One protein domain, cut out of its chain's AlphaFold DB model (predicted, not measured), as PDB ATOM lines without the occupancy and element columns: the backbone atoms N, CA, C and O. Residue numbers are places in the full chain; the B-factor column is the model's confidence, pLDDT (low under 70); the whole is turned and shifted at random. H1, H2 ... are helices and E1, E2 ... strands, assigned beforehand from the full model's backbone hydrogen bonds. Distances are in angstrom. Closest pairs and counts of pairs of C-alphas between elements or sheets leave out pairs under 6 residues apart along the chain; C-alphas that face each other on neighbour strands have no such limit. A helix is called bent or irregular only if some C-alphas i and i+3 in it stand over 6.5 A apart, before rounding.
ATOM      1  N   THR A   2     -29.080   1.889  39.165       74.12
ATOM      2  CA  THR A   2     -28.987   2.132  37.710       74.12
ATOM      3  C   THR A   2     -28.725   3.591  37.321       74.12
ATOM      4  O   THR A   2     -27.918   3.845  36.435       74.12
ATOM      5  N   GLU A   3     -29.347   4.547  38.012       78.75
ATOM      6  CA  GLU A   3     -29.112   5.995  37.846       78.75
ATOM      7  C   GLU A   3     -27.648   6.383  38.122       78.75
ATOM      8  O   GLU A   3     -27.017   7.086  37.338       78.75
ATOM      9  N   ILE A   4     -27.079   5.846  39.207       79.31
ATOM     10  CA  ILE A   4     -25.696   6.108  39.627       79.31
ATOM     11  C   ILE A   4     -24.717   5.535  38.597       79.31
ATOM     12  O   ILE A   4     -23.765   6.201  38.208       79.31
ATOM     13  N   ILE A   5     -24.986   4.325  38.097       82.25
ATOM     14  CA  ILE A   5     -24.163   3.682  37.063       82.25
ATOM     15  C   ILE A   5     -24.190   4.500  35.764       82.25
ATOM     16  O   ILE A   5     -23.143   4.717  35.158       82.25
ATOM     17  N   LYS A   6     -25.363   5.003  35.353       78.44
ATOM     18  CA  LYS A   6     -25.483   5.884  34.181       78.44
ATOM     19  C   LYS A   6     -24.685   7.175  34.358       78.44
ATOM     20  O   LYS A   6     -23.966   7.558  33.441       78.44
ATOM     21  N   PHE A   7     -24.772   7.809  35.526       86.62
ATOM     22  CA  PHE A   7     -24.039   9.039  35.825       86.62
ATOM     23  C   PHE A   7     -22.518   8.838  35.757       86.62
ATOM     24  O   PHE A   7     -21.820   9.594  35.084       86.62
ATOM     25  N   VAL A   8     -22.013   7.770  36.382       90.44
ATOM     26  CA  VAL A   8     -20.587   7.410  36.335       90.44
ATOM     27  C   VAL A   8     -20.137   7.156  34.897       90.44
ATOM     28  O   VAL A   8     -19.085   7.641  34.488       90.44
ATOM     29  N   ASN A   9     -20.948   6.457  34.101       89.62
ATOM     30  CA  ASN A   9     -20.596   6.147  32.720       89.62
ATOM     31  C   ASN A   9     -20.505   7.411  31.845       89.62
ATOM     32  O   ASN A   9     -19.567   7.562  31.068       89.62
ATOM     33  N   VAL A  10     -21.426   8.365  32.021       91.94
ATOM     34  CA  VAL A  10     -21.370   9.670  31.335       91.94
ATOM     35  C   VAL A  10     -20.122  10.455  31.741       91.94
ATOM     36  O   VAL A  10     -19.461  11.042  30.886       91.94
ATOM     37  N   MET A  11     -19.752  10.426  33.024       91.56
ATOM     38  CA  MET A  11     -18.550  11.101  33.512       91.56
ATOM     39  C   MET A  11     -17.266  10.501  32.914       91.56
ATOM     40  O   MET A  11     -16.381  11.244  32.493       91.56
ATOM     41  N   ILE A  12     -17.180   9.171  32.803       91.69
ATOM     42  CA  ILE A  12     -16.050   8.476  32.162       91.69
ATOM     43  C   ILE A  12     -15.953   8.841  30.675       91.69
ATOM     44  O   ILE A  12     -14.858   9.100  30.170       91.69
ATOM     45  N   ILE A  13     -17.084   8.907  29.968       91.69
ATOM     46  CA  ILE A  13     -17.117   9.308  28.554       91.69
ATOM     47  C   ILE A  13     -16.616  10.749  28.398       91.69
ATOM     48  O   ILE A  13     -15.765  11.020  27.555       91.69
ATOM     49  N   LEU A  14     -17.073  11.674  29.243       90.06
ATOM     50  CA  LEU A  14     -16.612  13.064  29.202       90.06
ATOM     51  C   LEU A  14     -15.109  13.185  29.483       90.06
ATOM     52  O   LEU A  14     -14.410  13.887  28.758       90.06
ATOM     53  N   LEU A  15     -14.598  12.474  30.491       88.75
ATOM     54  CA  LEU A  15     -13.172  12.481  30.827       88.75
ATOM     55  C   LEU A  15     -12.310  11.893  29.707       88.75
ATOM     56  O   LEU A  15     -11.265  12.449  29.379       88.75
ATOM     57  N   SER A  16     -12.749  10.793  29.098       87.12
ATOM     58  CA  SER A  16     -12.010  10.164  28.000       87.12
ATOM     59  C   SER A  16     -11.962  11.060  26.760       87.12
ATOM     60  O   SER A  16     -10.885  11.254  26.198       87.12
ATOM     61  N   VAL A  17     -13.077  11.697  26.390       85.50
ATOM     62  CA  VAL A  17     -13.105  12.691  25.302       85.50
ATOM     63  C   VAL A  17     -12.225  13.900  25.627       85.50
ATOM     64  O   VAL A  17     -11.498  14.372  24.756       85.50
ATOM     65  N   PHE A  18     -12.235  14.375  26.874       81.00
ATOM     66  CA  PHE A  18     -11.412  15.505  27.308       81.00
ATOM     67  C   PHE A  18      -9.908  15.215  27.202       81.00
ATOM     68  O   PHE A  18      -9.161  16.035  26.670       81.00
ATOM     69  N   ILE A  19      -9.463  14.033  27.641       77.00
ATOM     70  CA  ILE A  19      -8.059  13.606  27.526       77.00
ATOM     71  C   ILE A  19      -7.639  13.522  26.056       77.00
ATOM     72  O   ILE A  19      -6.575  14.020  25.694       77.00
ATOM     73  N   ILE A  20      -8.483  12.934  25.200       73.88
ATOM     74  CA  ILE A  20      -8.203  12.841  23.763       73.88
ATOM     75  C   ILE A  20      -8.090  14.243  23.163       73.88
ATOM     76  O   ILE A  20      -7.098  14.533  22.505       73.88
ATOM     77  N   ALA A  21      -9.049  15.131  23.436       70.38
ATOM     78  CA  ALA A  21      -9.053  16.497  22.919       70.38
ATOM     79  C   ALA A  21      -7.810  17.299  23.346       70.38
ATOM     80  O   ALA A  21      -7.228  18.001  22.520       70.38
ATOM     81  N   MET A  22      -7.358  17.158  24.598       65.44
ATOM     82  CA  MET A  22      -6.105  17.772  25.053       65.44
ATOM     83  C   MET A  22      -4.877  17.188  24.346       65.44
ATOM     84  O   MET A  22      -3.957  17.935  24.027       65.44
ATOM     85  N   ASN A  23      -4.869  15.884  24.052       62.00
ATOM     86  CA  ASN A  23      -3.762  15.242  23.344       62.00
ATOM     87  C   ASN A  23      -3.674  15.673  21.865       62.00
ATOM     88  O   ASN A  23      -2.577  15.836  21.346       62.00
ATOM     89  N   VAL A  24      -4.803  15.918  21.182       53.47
ATOM     90  CA  VAL A  24      -4.794  16.401  19.780       53.47
ATOM     91  C   VAL A  24      -4.227  17.822  19.667       53.47
ATOM     92  O   VAL A  24      -3.628  18.176  18.655       53.47
ATOM     93  N   ASN A  25      -4.370  18.635  20.717       50.78
ATOM     94  CA  ASN A  25      -3.842  20.000  20.733       50.78
ATOM     95  C   ASN A  25      -2.329  20.076  20.994       50.78
ATOM     96  O   ASN A  25      -1.745  21.155  20.887       50.78
ATOM     97  N   ALA A  26      -1.673  18.945  21.270       57.84
ATOM     98  CA  ALA A  26      -0.223  18.831  21.229       57.84
ATOM     99  C   ALA A  26       0.241  18.751  19.767       57.84
ATOM    100  O   ALA A  26       0.759  17.736  19.310       57.84
ATOM    101  N   SER A  27       0.012  19.817  18.994       57.88
ATOM    102  CA  SER A  27       0.645  19.936  17.683       57.88
ATOM    103  C   SER A  27       2.159  19.987  17.893       57.88
ATOM    104  O   SER A  27       2.637  20.907  18.562       57.88
ATOM    105  N   PRO A  28       2.918  19.011  17.365       63.78
ATOM    106  CA  PRO A  28       4.352  18.968  17.564       63.78
ATOM    107  C   PRO A  28       4.975  20.146  16.817       63.78
ATOM    108  O   PRO A  28       5.001  20.188  15.586       63.78
ATOM    109  N   VAL A  29       5.438  21.143  17.567       75.00
ATOM    110  CA  VAL A  29       6.168  22.274  16.997       75.00
ATOM    111  C   VAL A  29       7.590  21.812  16.723       75.00
ATOM    112  O   VAL A  29       8.303  21.390  17.631       75.00
ATOM    113  N   LEU A  30       7.980  21.868  15.452       79.75
ATOM    114  CA  LEU A  30       9.341  21.577  15.019       79.75
ATOM    115  C   LEU A  30      10.283  22.666  15.528       79.75
ATOM    116  O   LEU A  30       9.964  23.852  15.449       79.75
ATOM    117  N   CYS A  31      11.451  22.260  16.006       79.56
ATOM    118  CA  CYS A  31      12.457  23.169  16.533       79.56
ATOM    119  C   CYS A  31      13.869  22.704  16.176       79.56
ATOM    120  O   CYS A  31      14.158  21.517  16.045       79.56
ATOM    121  N   GLN A  32      14.784  23.653  16.061       81.62
ATOM    122  CA  GLN A  32      16.223  23.431  16.024       81.62
ATOM    123  C   GLN A  32      16.890  23.948  17.305       81.62
ATOM    124  O   GLN A  32      17.955  23.470  17.697       81.62
ATOM    125  N   ARG A  33      16.277  24.939  17.964       79.19
ATOM    126  CA  ARG A  33      16.793  25.568  19.187       79.19
ATOM    127  C   ARG A  33      15.682  25.770  20.211       79.19
ATOM    128  O   ARG A  33      14.526  25.969  19.865       79.19
ATOM    129  N   ASN A  34      16.047  25.786  21.494       77.00
ATOM    130  CA  ASN A  34      15.085  25.848  22.606       77.00
ATOM    131  C   ASN A  34      14.166  27.080  22.592       77.00
ATOM    132  O   ASN A  34      13.050  26.996  23.093       77.00
ATOM    133  N   TYR A  35      14.623  28.212  22.045       77.12
ATOM    134  CA  TYR A  35      13.831  29.447  21.980       77.12
ATOM    135  C   TYR A  35      12.749  29.425  20.889       77.12
ATOM    136  O   TYR A  35      11.898  30.304  20.869       77.12
ATOM    137  N   GLU A  36      12.793  28.460  19.964       77.81
ATOM    138  CA  GLU A  36      11.781  28.305  18.908       77.81
ATOM    139  C   GLU A  36      10.495  27.662  19.452       77.81
ATOM    140  O   GLU A  36       9.437  27.740  18.831       77.81
ATOM    141  N   CYS A  37      10.571  27.073  20.648       77.31
ATOM    142  CA  CYS A  37       9.424  26.570  21.383       77.31
ATOM    143  C   CYS A  37       8.737  27.722  22.118       77.31
ATOM    144  O   CYS A  37       9.220  28.187  23.147       77.31
ATOM    145  N   TYR A  38       7.613  28.197  21.580       69.19
ATOM    146  CA  TYR A  38       6.821  29.259  22.199       69.19
ATOM    147  C   TYR A  38       6.167  28.795  23.512       69.19
ATOM    148  O   TYR A  38       5.634  27.691  23.610       69.19
ATOM    149  N   GLU A  39       6.123  29.693  24.501       59.41
ATOM    150  CA  GLU A  39       5.601  29.456  25.860       59.41
ATOM    151  C   GLU A  39       4.128  29.010  25.941       59.41
ATOM    152  O   GLU A  39       3.652  28.650  27.018       59.41
ATOM    153  N   GLN A  40       3.377  29.064  24.837       57.72
ATOM    154  CA  GLN A  40       1.939  28.777  24.811       57.72
ATOM    155  C   GLN A  40       1.610  27.277  24.796       57.72
ATOM    156  O   GLN A  40       0.454  26.918  25.002       57.72
ATOM    157  N   ILE A  41       2.601  26.407  24.573       63.94
ATOM    158  CA  ILE A  41       2.380  24.956  24.456       63.94
ATOM    159  C   ILE A  41       2.311  24.284  25.838       63.94
ATOM    160  O   ILE A  41       1.614  23.286  26.004       63.94
ATOM    161  N   CYS A  42       2.991  24.832  26.851       67.94
ATOM    162  CA  CYS A  42       3.146  24.167  28.145       67.94
ATOM    163  C   CYS A  42       2.314  24.823  29.254       67.94
ATOM    164  O   CYS A  42       2.352  26.040  29.463       67.94
ATOM    165  N   LEU A  43       1.596  23.994  30.016       68.81
ATOM    166  CA  LEU A  43       0.969  24.393  31.277       68.81
ATOM    167  C   LEU A  43       2.060  24.697  32.330       68.81
ATOM    168  O   LEU A  43       3.152  24.136  32.258       68.81
ATOM    169  N   PRO A  44       1.816  25.596  33.301       64.81
ATOM    170  CA  PRO A  44       2.779  25.870  34.368       64.81
ATOM    171  C   PRO A  44       3.091  24.595  35.183       64.81
ATOM    172  O   PRO A  44       2.148  23.895  35.555       64.81
ATOM    173  N   PRO A  45       4.367  24.305  35.517       57.50
ATOM    174  CA  PRO A  45       5.560  25.144  35.363       57.50
ATOM    175  C   PRO A  45       6.069  25.160  33.913       57.50
ATOM    176  O   PRO A  45       6.440  24.136  33.364       57.50
ATOM    177  N   LYS A  46       6.100  26.343  33.287       65.12
ATOM    178  CA  LYS A  46       6.302  26.520  31.838       65.12
ATOM    179  C   LYS A  46       7.749  26.265  31.392       65.12
ATOM    180  O   LYS A  46       8.433  27.183  30.947       65.12
ATOM    181  N   LYS A  47       8.252  25.043  31.532       68.25
ATOM    182  CA  LYS A  47       9.547  24.658  30.974       68.25
ATOM    183  C   LYS A  47       9.326  23.972  29.635       68.25
ATOM    184  O   LYS A  47       8.778  22.878  29.570       68.25
ATOM    185  N   HIS A  48       9.775  24.636  28.580       76.62
ATOM    186  CA  HIS A  48       9.841  24.083  27.234       76.62
ATOM    187  C   HIS A  48      11.300  23.889  26.826       76.62
ATOM    188  O   HIS A  48      12.188  24.652  27.219       76.62
ATOM    189  N   TRP A  49      11.555  22.876  26.008       79.62
ATOM    190  CA  TRP A  49      12.854  22.669  25.381       79.62
ATOM    191  C   TRP A  49      12.688  21.968  24.039       79.62
ATOM    192  O   TRP A  49      11.663  21.339  23.771       79.62
ATOM    193  N   CYS A  50      13.700  22.099  23.188       82.00
ATOM    194  CA  CYS A  50      13.738  21.398  21.922       82.00
ATOM    195  C   CYS A  50      14.315  19.998  22.135       82.00
ATOM    196  O   CYS A  50      15.516  19.841  22.368       82.00
ATOM    197  N   ASN A  51      13.461  18.981  22.061       79.00
ATOM    198  CA  ASN A  51      13.873  17.594  22.154       79.00
ATOM    199  C   ASN A  51      14.399  17.114  20.795       79.00
ATOM    200  O   ASN A  51      13.646  16.720  19.904       79.00
ATOM    201  N   ILE A  52      15.723  17.125  20.654       68.81
ATOM    202  CA  ILE A  52      16.436  16.661  19.454       68.81
ATOM    203  C   ILE A  52      16.430  15.120  19.360       68.81
ATOM    204  O   ILE A  52      16.904  14.573  18.378       68.81
ATOM    205  N   LEU A  53      15.901  14.382  20.344       62.41
ATOM    206  CA  LEU A  53      15.768  12.920  20.240       62.41
ATOM    207  C   LEU A  53      14.585  12.504  19.352       62.41
ATOM    208  O   LEU A  53      14.628  11.439  18.739       62.41
ATOM    209  N   GLU A  54      13.563  13.354  19.225       61.47
ATOM    210  CA  GLU A  54      12.455  13.168  18.286       61.47
ATOM    211  C   GLU A  54      12.782  13.872  16.965       61.47
ATOM    212  O   GLU A  54      12.309  14.966  16.669       61.47
ATOM    213  N   LEU A  55      13.677  13.254  16.190       64.81
ATOM    214  CA  LEU A  55      14.153  13.812  14.930       64.81
ATOM    215  C   LEU A  55      13.138  13.626  13.803       64.81
ATOM    216  O   LEU A  55      12.865  12.505  13.374       64.81
ATOM    217  N   VAL A  56      12.685  14.735  13.230       68.31
ATOM    218  CA  VAL A  56      11.954  14.757  11.964       68.31
ATOM    219  C   VAL A  56      12.901  15.237  10.867       68.31
ATOM    220  O   VAL A  56      13.455  16.337  10.931       68.31
ATOM    221  N   ARG A  57      13.116  14.401   9.842       71.12
ATOM    222  CA  ARG A  57      13.920  14.766   8.669       71.12
ATOM    223  C   ARG A  57      13.035  15.496   7.658       71.12
ATOM    224  O   ARG A  57      12.203  14.865   7.013       71.12
ATOM    225  N   ILE A  58      13.267  16.794   7.464       68.31
ATOM    226  CA  ILE A  58      12.582  17.607   6.445       68.31
ATOM    227  C   ILE A  58      13.639  18.247   5.549       68.31
ATOM    228  O   ILE A  58      14.559  18.895   6.041       68.31
ATOM    229  N   ASN A  59      13.543  18.042   4.231       65.75
ATOM    230  CA  ASN A  59      14.472  18.604   3.238       65.75
ATOM    231  C   ASN A  59      15.971  18.383   3.556       65.75
ATOM    232  O   ASN A  59      16.807  19.221   3.237       65.75
ATOM    233  N   GLY A  60      16.318  17.261   4.199       67.38
ATOM    234  CA  GLY A  60      17.702  16.914   4.553       67.38
ATOM    235  C   GLY A  60      18.215  17.490   5.880       67.38
ATOM    236  O   GLY A  60      19.312  17.125   6.295       67.38
ATOM    237  N   PHE A  61      17.425  18.311   6.578       67.56
ATOM    238  CA  PHE A  61      17.748  18.828   7.908       67.56
ATOM    239  C   PHE A  61      17.096  17.984   9.006       67.56
ATOM    240  O   PHE A  61      15.997  17.455   8.829       67.56
ATOM    241  N   TYR A  62      17.790  17.861  10.139       71.81
ATOM    242  CA  TYR A  62      17.280  17.234  11.355       71.81
ATOM    243  C   TYR A  62      16.654  18.306  12.247       71.81
ATOM    244  O   TYR A  62      17.351  19.217  12.696       71.81
ATOM    245  N   LEU A  63      15.350  18.193  12.479       77.31
ATOM    246  CA  LEU A  63      14.591  19.051  13.385       77.31
ATOM    247  C   LEU A  63      14.152  18.214  14.586       77.31
ATOM    248  O   LEU A  63      13.762  17.065  14.409       77.31
ATOM    249  N   GLY A  64      14.242  18.772  15.787       82.00
ATOM    250  CA  GLY A  64      13.642  18.205  16.990       82.00
ATOM    251  C   GLY A  64      12.177  18.612  17.141       82.00
ATOM    252  O   GLY A  64      11.639  19.372  16.329       82.00
ATOM    253  N   LEU A  65      11.553  18.140  18.216       80.81
ATOM    254  CA  LEU A  65      10.199  18.521  18.613       80.81
ATOM    255  C   LEU A  65      10.207  19.269  19.941       80.81
ATOM    256  O   LEU A  65      10.949  18.935  20.864       80.81
ATOM    257  N   CYS A  66       9.371  20.297  20.048       77.94
ATOM    258  CA  CYS A  66       9.163  20.995  21.305       77.94
ATOM    259  C   CYS A  66       8.474  20.076  22.310       77.94
ATOM    260  O   CYS A  66       7.366  19.601  22.068       77.94
ATOM    261  N   ALA A  67       9.119  19.878  23.456       74.75
ATOM    262  CA  ALA A  67       8.594  19.093  24.560       74.75
ATOM    263  C   ALA A  67       8.403  19.971  25.804       74.75
ATOM    264  O   ALA A  67       9.180  20.898  26.063       74.75
ATOM    265  N   CYS A  68       7.372  19.646  26.580       75.12
ATOM    266  CA  CYS A  68       7.132  20.217  27.902       75.12
ATOM    267  C   CYS A  68       7.772  19.328  28.978       75.12
ATOM    268  O   CYS A  68       7.788  18.106  28.827       75.12
ATOM    269  N   ILE A  69       8.301  19.942  30.039       66.38
ATOM    270  CA  ILE A  69       8.812  19.260  31.244       66.38
ATOM    271  C   ILE A  69       7.819  19.433  32.387       66.38
ATOM    272  O   ILE A  69       7.411  20.593  32.615       66.38
TER     273      ILE A  69
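This is residues 2 to 69 of the 69 residues of a protein of Medicago truncatula (UniProt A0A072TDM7). One long helix, H1, sticks out as a free arm from a small body, in which a two-stranded hairpin of E1 and E2 stands together with a long stretch that has no named element. The helix makes much of the length, and the strand E1 is strongly bent along its course. The printed part has 68 residues, with one named helix and two named strands in the order H1, E1, E2; the sheet, E1 - E2, is antiparallel, and the class is mixed, helices and strands. The whole is extended, with a radius of gyration of the C-alphas of 17.6 A, and the C-alphas span 58 by 27 by 16 A along their three main axes.

H1, residues 2 to 24, stands free: no C-alpha 8 or more residues away along the chain comes within 10 A of it. Every O i to N i+4 pair in H1 is within hydrogen-bond range. A long link of 23 residues, 25 to 47, joins H1 to E1, residues 48 to 58. In this link residues 30 to 31 pair with residues 64 to 65 of E2, residues 61 to 68, in a short antiparallel pairing. E1 and E2 form a hairpin with a tight link of 2 residues, and the angle between their N-to-C directions is 148 degrees. Their C-alphas 48 and 68 face each other at 4.8 A, and C-alphas 58 and 61 at 5.5 A. N 51 and O 65 are within hydrogen-bond range at 2.8 A, as are N 56 and O 63 at 2.8 A. E1 bends by 76 degrees at residue 53. H1 and E2 are apart.

H1 begins with C-alpha 2 at (-28.987, 2.132, 37.710) and ends with C-alpha 24 at (-4.794, 16.401, 19.780), 33.3 A from first to last C-alpha. E1 runs from His 48, with its C-alpha at (9.841, 24.083, 27.234), to Ile 58, over 21.9 A. E2 runs from Phe 61 to Cys 68, with C-alpha 68 at (7.132, 20.217, 27.902), over 22.7 A.

The two C-alphas farthest apart are those of Thr 2 and Gly 60, at 59.1 A. Without the free stretch, the body of 45 residues spans 34 by 19 by 15 A. The printed part has no cut and ends at residue 69, the chain's last. The mean pLDDT of the printed part is 73.9, and 27 residues are under 70: residues 22 to 28, 38 to 47, 52 to 56, 58 to 61 and 69.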